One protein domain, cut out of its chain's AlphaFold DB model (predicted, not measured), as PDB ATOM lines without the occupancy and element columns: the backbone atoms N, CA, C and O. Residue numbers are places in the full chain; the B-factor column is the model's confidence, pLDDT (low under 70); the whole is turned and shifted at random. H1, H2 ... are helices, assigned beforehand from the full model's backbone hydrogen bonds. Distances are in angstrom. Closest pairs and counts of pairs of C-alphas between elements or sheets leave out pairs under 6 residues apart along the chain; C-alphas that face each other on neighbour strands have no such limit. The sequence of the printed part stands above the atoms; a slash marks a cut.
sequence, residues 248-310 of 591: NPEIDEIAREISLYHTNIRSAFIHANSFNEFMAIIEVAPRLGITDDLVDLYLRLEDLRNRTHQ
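Overview. This is residues 248 to 310 of the 591 residues of an uncharacterized protein of Vanderwaltozyma polyspora (strain ATCC 22028 / DSM 70294 / BCRC 21397 / CBS 2163 / NBRC 10782 / NRRL Y-8283 / UCD 57-17) (UniProt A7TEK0). Four helices stand in two pairs: the long last helix H4 has H1 side by side with it, running the opposite way, and the hairpin of H2 and H3 lies toward one end of the model, near the first half of H4. The two pairs come near each other around Tyr 298 of H4, with fewer close C-alphas between the pairs than within them, and the loop of residues 285 to 291 swings round the end of the model at the hairpin to reach H4. The printed part has 63 residues, with four named helices in the order H1, H2, H3, H4 and no named strand; the class is all helix. The whole is compact, with a radius of gyration of the C-alphas of 11.5 A, and elongated in outline, spanning 35 by 22 by 18 A.

Along the chain. H1 covers residues 249 to 258 and is 14.4 A long from first to last C-alpha; C-alpha 249 stands at (-37.797, 22.376, 4.023). H2 covers residues 263 to 271 and is 12.0 A long. H3 covers residues 275 to 284 and is 14.5 A long, beginning at C-alpha 275 at (-26.222, 13.033, -13.663). H4, the longest helix, covers residues 292 to 310 and is 27.3 A long, ending at C-alpha 310 at (-23.268, 12.175, 5.119).

Arrangement. H1 touches H4, which meets it with residues 297 to 304 alone; their closest C-alphas are those of Ile 254 and Leu 301, 6.9 A apart. These two run opposite ways at a tilt of 35.0 degrees, only just steep. H1 and H2 are close but not clearly touching, with the closest C-alphas, those of Ile 258 and Arg 266, 6.1 A apart. H2 and H3 form a helical hairpin: they touch, with the closest C-alphas, those of Ala 268 and Phe 278, 5.8 A apart, and run opposite ways at a shallow tilt of 27 degrees. H2 and H4 are close but not clearly touching; their closest C-alphas, those of Phe 269 and Tyr 298, are 7.0 A apart. H3 and H4 are also close but not clearly touching, with the C-alphas of Phe 275 and Tyr 298 closest at 7.6 A, and run opposite ways at a shallow tilt of 34 degrees, only just short of steep. H1 and H3 are apart. In H1, H2, H3 and H4 every backbone O i to N i+4 pair is within hydrogen-bond range.

Size, cuts and confidence. The two C-alphas farthest apart are those of Arg 287 and Gln 310, 37.0 A. The printed part has no cut. The links from H1 to H2 and from H2 to H3 are tight, and the link of seven residues from H3 to H4 is short. The mean pLDDT of the printed part is 90.7, and residues 286 to 288 are under 70.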
ATOM      1  N   ASN A 248     -36.833  18.552   6.481       85.31
ATOM      2  CA  ASN A 248     -35.948  19.375   5.646       85.31
ATOM      3  C   ASN A 248     -36.788  20.207   4.651       85.31
ATOM      4  O   ASN A 248     -37.275  19.640   3.669       85.31
ATOM      5  N   PRO A 249     -36.983  21.523   4.891       91.00
ATOM      6  CA  PRO A 249     -37.797  22.376   4.023       91.00
ATOM      7  C   PRO A 249     -37.238  22.481   2.594       91.00
ATOM      8  O   PRO A 249     -38.021  22.661   1.663       91.00
ATOM      9  N   GLU A 250     -35.925  22.293   2.402       92.62
ATOM     10  CA  GLU A 250     -35.291  22.300   1.075       92.62
ATOM     11  C   GLU A 250     -35.761  21.113   0.212       92.62
ATOM     12  O   GLU A 250     -35.962  21.260  -0.992       92.62
ATOM     13  N   ILE A 251     -36.004  19.936   0.812       89.88
ATOM     14  CA  ILE A 251     -36.513  18.760   0.076       89.88
ATOM     15  C   ILE A 251     -37.930  19.015  -0.419       89.88
ATOM     16  O   ILE A 251     -38.257  18.682  -1.557       89.88
ATOM     17  N   ASP A 252     -38.774  19.585   0.440       90.38
ATOM     18  CA  ASP A 252     -40.166  19.869   0.100       90.38
ATOM     19  C   ASP A 252     -40.271  20.957  -0.977       90.38
ATOM     20  O   ASP A 252     -41.186  20.917  -1.800       90.38
ATOM     21  N   GLU A 253     -39.335  21.909  -1.004       95.06
ATOM     22  CA  GLU A 253     -39.217  22.907  -2.066       95.06
ATOM     23  C   GLU A 253     -38.809  22.280  -3.404       95.06
ATOM     24  O   GLU A 253     -39.558  22.407  -4.374       95.06
ATOM     25  N   ILE A 254     -37.720  21.502  -3.439       95.50
ATOM     26  CA  ILE A 254     -37.266  20.809  -4.658       95.50
ATOM     27  C   ILE A 254     -38.341  19.838  -5.169       95.50
ATOM     28  O   ILE A 254     -38.615  19.773  -6.364       95.50
ATOM     29  N   ALA A 255     -39.015  19.103  -4.279       93.69
ATOM     30  CA  ALA A 255     -40.102  18.206  -4.667       93.69
ATOM     31  C   ALA A 255     -41.296  18.966  -5.273       93.69
ATOM     32  O   ALA A 255     -41.938  18.460  -6.200       93.69
ATOM     33  N   ARG A 256     -41.587  20.176  -4.779       95.06
ATOM     34  CA  ARG A 256     -42.629  21.053  -5.328       95.06
ATOM     35  C   ARG A 256     -42.235  21.574  -6.707       95.06
ATOM     36  O   ARG A 256     -43.062  21.483  -7.610       95.06
ATOM     37  N   GLU A 257     -40.993  22.020  -6.888       96.25
ATOM     38  CA  GLU A 257     -40.452  22.430  -8.193       96.25
ATOM     39  C   GLU A 257     -40.508  21.274  -9.209       96.25
ATOM     40  O   GLU A 257     -41.072  21.429 -10.292       96.25
ATOM     41  N   ILE A 258     -40.067  20.064  -8.833       96.00
ATOM     42  CA  ILE A 258     -40.153  18.865  -9.692       96.00
ATOM     43  C   ILE A 258     -41.612  18.560 -10.067       96.00
ATOM     44  O   ILE A 258     -41.908  18.166 -11.197       96.00
ATOM     45  N   SER A 259     -42.551  18.768  -9.141       94.69
ATOM     46  CA  SER A 259     -43.979  18.531  -9.373       94.69
ATOM     47  C   SER A 259     -44.648  19.516 -10.341       94.69
ATOM     48  O   SER A 259     -45.816  19.308 -10.668       94.69
ATOM     49  N   LEU A 260     -43.951  20.546 -10.833       94.75
ATOM     50  CA  LEU A 260     -44.455  21.442 -11.881       94.75
ATOM     51  C   LEU A 260     -44.178  20.910 -13.295       94.75
ATOM     52  O   LEU A 260     -44.930  21.207 -14.218       94.75
ATOM     53  N   TYR A 261     -43.161  20.062 -13.468       94.06
ATOM     54  CA  TYR A 261     -42.780  19.531 -14.780       94.06
ATOM     55  C   TYR A 261     -43.701  18.406 -15.271       94.06
ATOM     56  O   TYR A 261     -44.475  17.828 -14.503       94.06
ATOM     57  N   HIS A 262     -43.614  18.056 -16.557       93.38
ATOM     58  CA  HIS A 262     -44.357  16.935 -17.143       93.38
ATOM     59  C   HIS A 262     -43.954  15.586 -16.516       93.38
ATOM     60  O   HIS A 262     -42.828  15.408 -16.046       93.38
ATOM     61  N   THR A 263     -44.853  14.600 -16.541       90.81
ATOM     62  CA  THR A 263     -44.672  13.271 -15.925       90.81
ATOM     63  C   THR A 263     -43.393  12.563 -16.377       90.81
ATOM     64  O   THR A 263     -42.748  11.895 -15.572       90.81
ATOM     65  N   ASN A 264     -42.990  12.758 -17.636       89.19
ATOM     66  CA  ASN A 264     -41.761  12.182 -18.195       89.19
ATOM     67  C   ASN A 264     -40.507  12.764 -17.524       89.19
ATOM     68  O   ASN A 264     -39.659  12.004 -17.063       89.19
ATOM     69  N   ILE A 265     -40.437  14.089 -17.359       93.56
ATOM     70  CA  ILE A 265     -39.339  14.758 -16.645       93.56
ATOM     71  C   ILE A 265     -39.339  14.341 -15.172       93.56
ATOM     72  O   ILE A 265     -38.298  13.969 -14.636       93.56
ATOM     73  N   ARG A 266     -40.510  14.307 -14.517       94.88
ATOM     74  CA  ARG A 266     -40.616  13.825 -13.125       94.88
ATOM     75  C   ARG A 266     -40.058  12.417 -12.965       94.88
ATOM     76  O   ARG A 266     -39.405  12.124 -11.968       94.88
ATOM     77  N   SER A 267     -40.322  11.549 -13.940       92.81
ATOM     78  CA  SER A 267     -39.810  10.183 -13.928       92.81
ATOM     79  C   SER A 267     -38.279  10.152 -14.017       92.81
ATOM     80  O   SER A 267     -37.668   9.360 -13.307       92.81
ATOM     81  N   ALA A 268     -37.648  11.069 -14.762       95.31
ATOM     82  CA  ALA A 268     -36.190  11.174 -14.851       95.31
ATOM     83  C   ALA A 268     -35.544  11.455 -13.482       95.31
ATOM     84  O   ALA A 268     -34.625  10.743 -13.088       95.31
ATOM     85  N   PHE A 269     -36.087  12.389 -12.689       96.06
ATOM     86  CA  PHE A 269     -35.602  12.679 -11.322       96.06
ATOM     87  C   PHE A 269     -35.718  11.487 -10.352       96.06
ATOM     88  O   PHE A 269     -34.975  11.383  -9.367       96.06
ATOM     89  N   ILE A 270     -36.680  10.594 -10.605       92.00
ATOM     90  CA  ILE A 270     -36.928   9.397  -9.795       92.00
ATOM     91  C   ILE A 270     -36.067   8.223 -10.273       92.00
ATOM     92  O   ILE A 270     -35.653   7.406  -9.457       92.00
ATOM     93  N   HIS A 271     -35.825   8.094 -11.574       91.81
ATOM     94  CA  HIS A 271     -35.188   6.909 -12.143       91.81
ATOM     95  C   HIS A 271     -33.685   7.063 -12.378       91.81
ATOM     96  O   HIS A 271     -32.987   6.053 -12.316       91.81
ATOM     97  N   ALA A 272     -33.186   8.283 -12.575       95.00
ATOM     98  CA  ALA A 272     -31.762   8.525 -12.743       95.00
ATOM     99  C   ALA A 272     -30.988   8.284 -11.437       95.00
ATOM    100  O   ALA A 272     -31.326   8.819 -10.373       95.00
ATOM    101  N   ASN A 273     -29.925   7.483 -11.530       90.69
ATOM    102  CA  ASN A 273     -28.985   7.214 -10.441       90.69
ATOM    103  C   ASN A 273     -27.718   8.073 -10.536       90.69
ATOM    104  O   ASN A 273     -26.918   8.072  -9.606       90.69
ATOM    105  N   SER A 274     -27.514   8.761 -11.659       95.06
ATOM    106  CA  SER A 274     -26.375   9.643 -11.905       95.06
ATOM    107  C   SER A 274     -26.784  10.792 -12.818       95.06
ATOM    108  O   SER A 274     -27.734  10.657 -13.592       95.06
ATOM    109  N   PHE A 275     -26.036  11.892 -12.767       95.25
ATOM    110  CA  PHE A 275     -26.222  13.033 -13.663       95.25
ATOM    111  C   PHE A 275     -26.240  12.635 -15.151       95.25
ATOM    112  O   PHE A 275     -27.129  13.037 -15.893       95.25
ATOM    113  N   ASN A 276     -25.327  11.758 -15.579       95.06
ATOM    114  CA  ASN A 276     -25.271  11.297 -16.972       95.06
ATOM    115  C   ASN A 276     -26.517  10.489 -17.375       95.06
ATOM    116  O   ASN A 276     -26.992  10.602 -18.500       95.06
ATOM    117  N   GLU A 277     -27.066   9.683 -16.459       92.94
ATOM    118  CA  GLU A 277     -28.312   8.942 -16.696       92.94
ATOM    119  C   GLU A 277     -29.513   9.892 -16.778       92.94
ATOM    120  O   GLU A 277     -30.398   9.693 -17.606       92.94
ATOM    121  N   PHE A 278     -29.522  10.950 -15.965       96.19
ATOM    122  CA  PHE A 278     -30.533  12.001 -16.039       96.19
ATOM    123  C   PHE A 278     -30.499  12.721 -17.392       96.19
ATOM    124  O   PHE A 278     -31.542  12.819 -18.040       96.19
ATOM    125  N   MET A 279     -29.312  13.129 -17.854       95.00
ATOM    126  CA  MET A 279     -29.134  13.754 -19.169       95.00
ATOM    127  C   MET A 279     -29.585  12.825 -20.300       95.00
ATOM    128  O   MET A 279     -30.377  13.239 -21.140       95.00
ATOM    129  N   ALA A 280     -29.206  11.544 -20.265       93.06
ATOM    130  CA  ALA A 280     -29.628  10.569 -21.271       93.06
ATOM    131  C   ALA A 280     -31.155  10.354 -21.305       93.06
ATOM    132  O   ALA A 280     -31.741  10.217 -22.377       93.06
ATOM    133  N   ILE A 281     -31.831  10.335 -20.145       92.19
ATOM    134  CA  ILE A 281     -33.300  10.213 -20.088       92.19
ATOM    135  C   ILE A 281     -33.973  11.471 -20.655       92.19
ATOM    136  O   ILE A 281     -35.000  11.361 -21.328       92.19
ATOM    137  N   ILE A 282     -33.415  12.654 -20.386       92.56
ATOM    138  CA  ILE A 282     -33.949  13.922 -20.894       92.56
ATOM    139  C   ILE A 282     -33.721  14.068 -22.400       92.56
ATOM    140  O   ILE A 282     -34.645  14.475 -23.095       92.56
ATOM    141  N   GLU A 283     -32.556  13.684 -22.924       89.88
ATOM    142  CA  GLU A 283     -32.258  13.725 -24.365       89.88
ATOM    143  C   GLU A 283     -33.233  12.871 -25.186       89.88
ATOM    144  O   GLU A 283     -33.636  13.252 -26.284       89.88
ATOM    145  N   VAL A 284     -33.660  11.729 -24.637       87.81
ATOM    146  CA  VAL A 284     -34.632  10.838 -25.286       87.81
ATOM    147  C   VAL A 284     -36.064  11.367 -25.170       87.81
ATOM    148  O   VAL A 284     -36.910  10.992 -25.981       87.81
ATOM    149  N   ALA A 285     -36.367  12.226 -24.190       84.56
ATOM    150  CA  ALA A 285     -37.699  12.789 -24.003       84.56
ATOM    151  C   ALA A 285     -37.988  13.824 -25.112       84.56
ATOM    152  O   ALA A 285     -37.521  14.963 -25.038       84.56
ATOM    153  N   PRO A 286     -38.781  13.485 -26.148       60.94
ATOM    154  CA  PRO A 286     -38.913  14.349 -27.307       60.94
ATOM    155  C   PRO A 286     -39.670  15.618 -26.903       60.94
ATOM    156  O   PRO A 286     -40.730  15.530 -26.279       60.94
ATOM    157  N   ARG A 287     -39.186  16.778 -27.365       60.38
ATOM    158  CA  ARG A 287     -39.903  18.075 -27.392       60.38
ATOM    159  C   ARG A 287     -39.930  18.912 -26.112       60.38
ATOM    160  O   ARG A 287     -40.657  19.901 -26.073       60.38
ATOM    161  N   LEU A 288     -39.145  18.588 -25.095       65.81
ATOM    162  CA  LEU A 288     -38.992  19.467 -23.936       65.81
ATOM    163  C   LEU A 288     -37.585  20.040 -24.015       65.81
ATOM    164  O   LEU A 288     -36.631  19.355 -23.670       65.81
ATOM    165  N   GLY A 289     -37.457  21.245 -24.585       71.38
ATOM    166  CA  GLY A 289     -36.174  21.944 -24.647       71.38
ATOM    167  C   GLY A 289     -35.512  21.884 -23.275       71.38
ATOM    168  O   GLY A 289     -36.153  22.207 -22.276       71.38
ATOM    169  N   ILE A 290     -34.281  21.377 -23.235       75.69
ATOM    170  CA  ILE A 290     -33.515  21.270 -21.998       75.69
ATOM    171  C   ILE A 290     -33.297  22.699 -21.519       75.69
ATOM    172  O   ILE A 290     -32.573  23.461 -22.152       75.69
ATOM    173  N   THR A 291     -33.993  23.087 -20.457       84.19
ATOM    174  CA  THR A 291     -33.737  24.356 -19.789       84.19
ATOM    175  C   THR A 291     -32.582  24.142 -18.821       84.19
ATOM    176  O   THR A 291     -32.550  23.124 -18.124       84.19
ATOM    177  N   ASP A 292     -31.649  25.091 -18.751       90.00
ATOM    178  CA  ASP A 292     -30.558  25.067 -17.763       90.00
ATOM    179  C   ASP A 292     -31.111  24.896 -16.328       90.00
ATOM    180  O   ASP A 292     -30.532  24.193 -15.502       90.00
ATOM    181  N   ASP A 293     -32.334  25.385 -16.082       93.06
ATOM    182  CA  ASP A 293     -33.089  25.201 -14.836       93.06
ATOM    183  C   ASP A 293     -33.279  23.726 -14.419       93.06
ATOM    184  O   ASP A 293     -33.305  23.413 -13.227       93.06
ATOM    185  N   LEU A 294     -33.431  22.790 -15.369       94.75
ATOM    186  CA  LEU A 294     -33.607  21.360 -15.062       94.75
ATOM    187  C   LEU A 294     -32.308  20.715 -14.582       94.75
ATOM    188  O   LEU A 294     -32.334  19.850 -13.701       94.75
ATOM    189  N   VAL A 295     -31.192  21.142 -15.170       95.44
ATOM    190  CA  VAL A 295     -29.843  20.704 -14.810       95.44
ATOM    191  C   VAL A 295     -29.521  21.189 -13.400       95.44
ATOM    192  O   VAL A 295     -29.179  20.378 -12.536       95.44
ATOM    193  N   ASP A 296     -29.749  22.474 -13.129       96.38
ATOM    194  CA  ASP A 296     -29.537  23.074 -11.810       96.38
ATOM    195  C   ASP A 296     -30.419  22.430 -10.733       96.38
ATOM    196  O   ASP A 296     -29.948  22.111  -9.635       96.38
ATOM    197  N   LEU A 297     -31.689  22.157 -11.046       96.88
ATOM    198  CA  LEU A 297     -32.608  21.487 -10.125       96.88
ATOM    199  C   LEU A 297     -32.147  20.064  -9.775       96.88
ATOM    200  O   LEU A 297     -32.277  19.634  -8.624       96.88
ATOM    201  N   TYR A 298     -31.586  19.329 -10.740       96.88
ATOM    202  CA  TYR A 298     -31.045  17.991 -10.498       96.88
ATOM    203  C   TYR A 298     -29.770  18.033  -9.653       96.88
ATOM    204  O   TYR A 298     -29.655  17.266  -8.695       96.88
ATOM    205  N   LEU A 299     -28.854  18.963  -9.937       96.25
ATOM    206  CA  LEU A 299     -27.635  19.144  -9.145       96.25
ATOM    207  C   LEU A 299     -27.955  19.531  -7.692       96.25
ATOM    208  O   LEU A 299     -27.371  18.963  -6.767       96.25
ATOM    209  N   ARG A 300     -28.948  20.409  -7.465       97.00
ATOM    210  CA  ARG A 300     -29.456  20.734  -6.115       97.00
ATOM    211  C   ARG A 300     -30.007  19.500  -5.396       97.00
ATOM    212  O   ARG A 300     -29.752  19.315  -4.204       97.00
ATOM    213  N   LEU A 301     -30.750  18.643  -6.100       95.94
ATOM    214  CA  LEU A 301     -31.280  17.400  -5.533       95.94
ATOM    215  C   LEU A 301     -30.160  16.411  -5.174       95.94
ATOM    216  O   LEU A 301     -30.228  15.767  -4.125       95.94
ATOM    217  N   GLU A 302     -29.149  16.268  -6.029       95.00
ATOM    218  CA  GLU A 302     -28.013  15.366  -5.816       95.00
ATOM    219  C   GLU A 302     -27.123  15.827  -4.655       95.00
ATOM    220  O   GLU A 302     -26.797  15.021  -3.780       95.00
ATOM    221  N   ASP A 303     -26.823  17.124  -4.570       94.94
ATOM    222  CA  ASP A 303     -26.124  17.711  -3.424       94.94
ATOM    223  C   ASP A 303     -26.873  17.435  -2.111       94.94
ATOM    224  O   ASP A 303     -26.296  16.958  -1.130       94.94
ATOM    225  N   LEU A 304     -28.194  17.631  -2.104       93.94
ATOM    226  CA  LEU A 304     -29.004  17.378  -0.919       93.94
ATOM    227  C   LEU A 304     -29.016  15.885  -0.539       93.94
ATOM    228  O   LEU A 304     -28.894  15.545   0.647       93.94
ATOM    229  N   ARG A 305     -29.102  14.974  -1.520       90.69
ATOM    230  CA  ARG A 305     -28.958  13.523  -1.287       90.69
ATOM    231  C   ARG A 305     -27.612  13.214  -0.635       90.69
ATOM    232  O   ARG A 305     -27.582  12.491   0.362       90.69
ATOM    233  N   ASN A 306     -26.528  13.800  -1.135       91.44
ATOM    234  CA  ASN A 306     -25.181  13.602  -0.605       91.44
ATOM    235  C   ASN A 306     -25.040  14.141   0.826       91.44
ATOM    236  O   ASN A 306     -24.563  13.413   1.699       91.44
ATOM    237  N   ARG A 307     -25.551  15.348   1.112       90.25
ATOM    238  CA  ARG A 307     -25.592  15.921   2.472       90.25
ATOM    239  C   ARG A 307     -26.388  15.040   3.439       90.25
ATOM    240  O   ARG A 307     -25.944  14.776   4.554       90.25
ATOM    241  N   THR A 308     -27.528  14.508   2.999       86.44
ATOM    242  CA  THR A 308     -28.374  13.615   3.812       86.44
ATOM    243  C   THR A 308     -27.697  12.266   4.069       86.44
ATOM    244  O   THR A 308     -27.793  11.717   5.168       86.44
ATOM    245  N   HIS A 309     -26.982  11.724   3.079       84.19
ATOM    246  CA  HIS A 309     -26.189  10.509   3.245       84.19
ATOM    247  C   HIS A 309     -25.032  10.705   4.229       84.19
ATOM    248  O   HIS A 309     -24.836   9.848   5.090       84.19
ATOM    249  N   GLN A 310     -24.323  11.834   4.160       85.50
ATOM    250  CA  GLN A 310     -23.268  12.175   5.119       85.50
ATOM    251  C   GLN A 310     -23.824  12.353   6.538       85.50
ATOM    252  O   GLN A 310     -23.291  11.767   7.477       85.50
TER     253      GLN A 310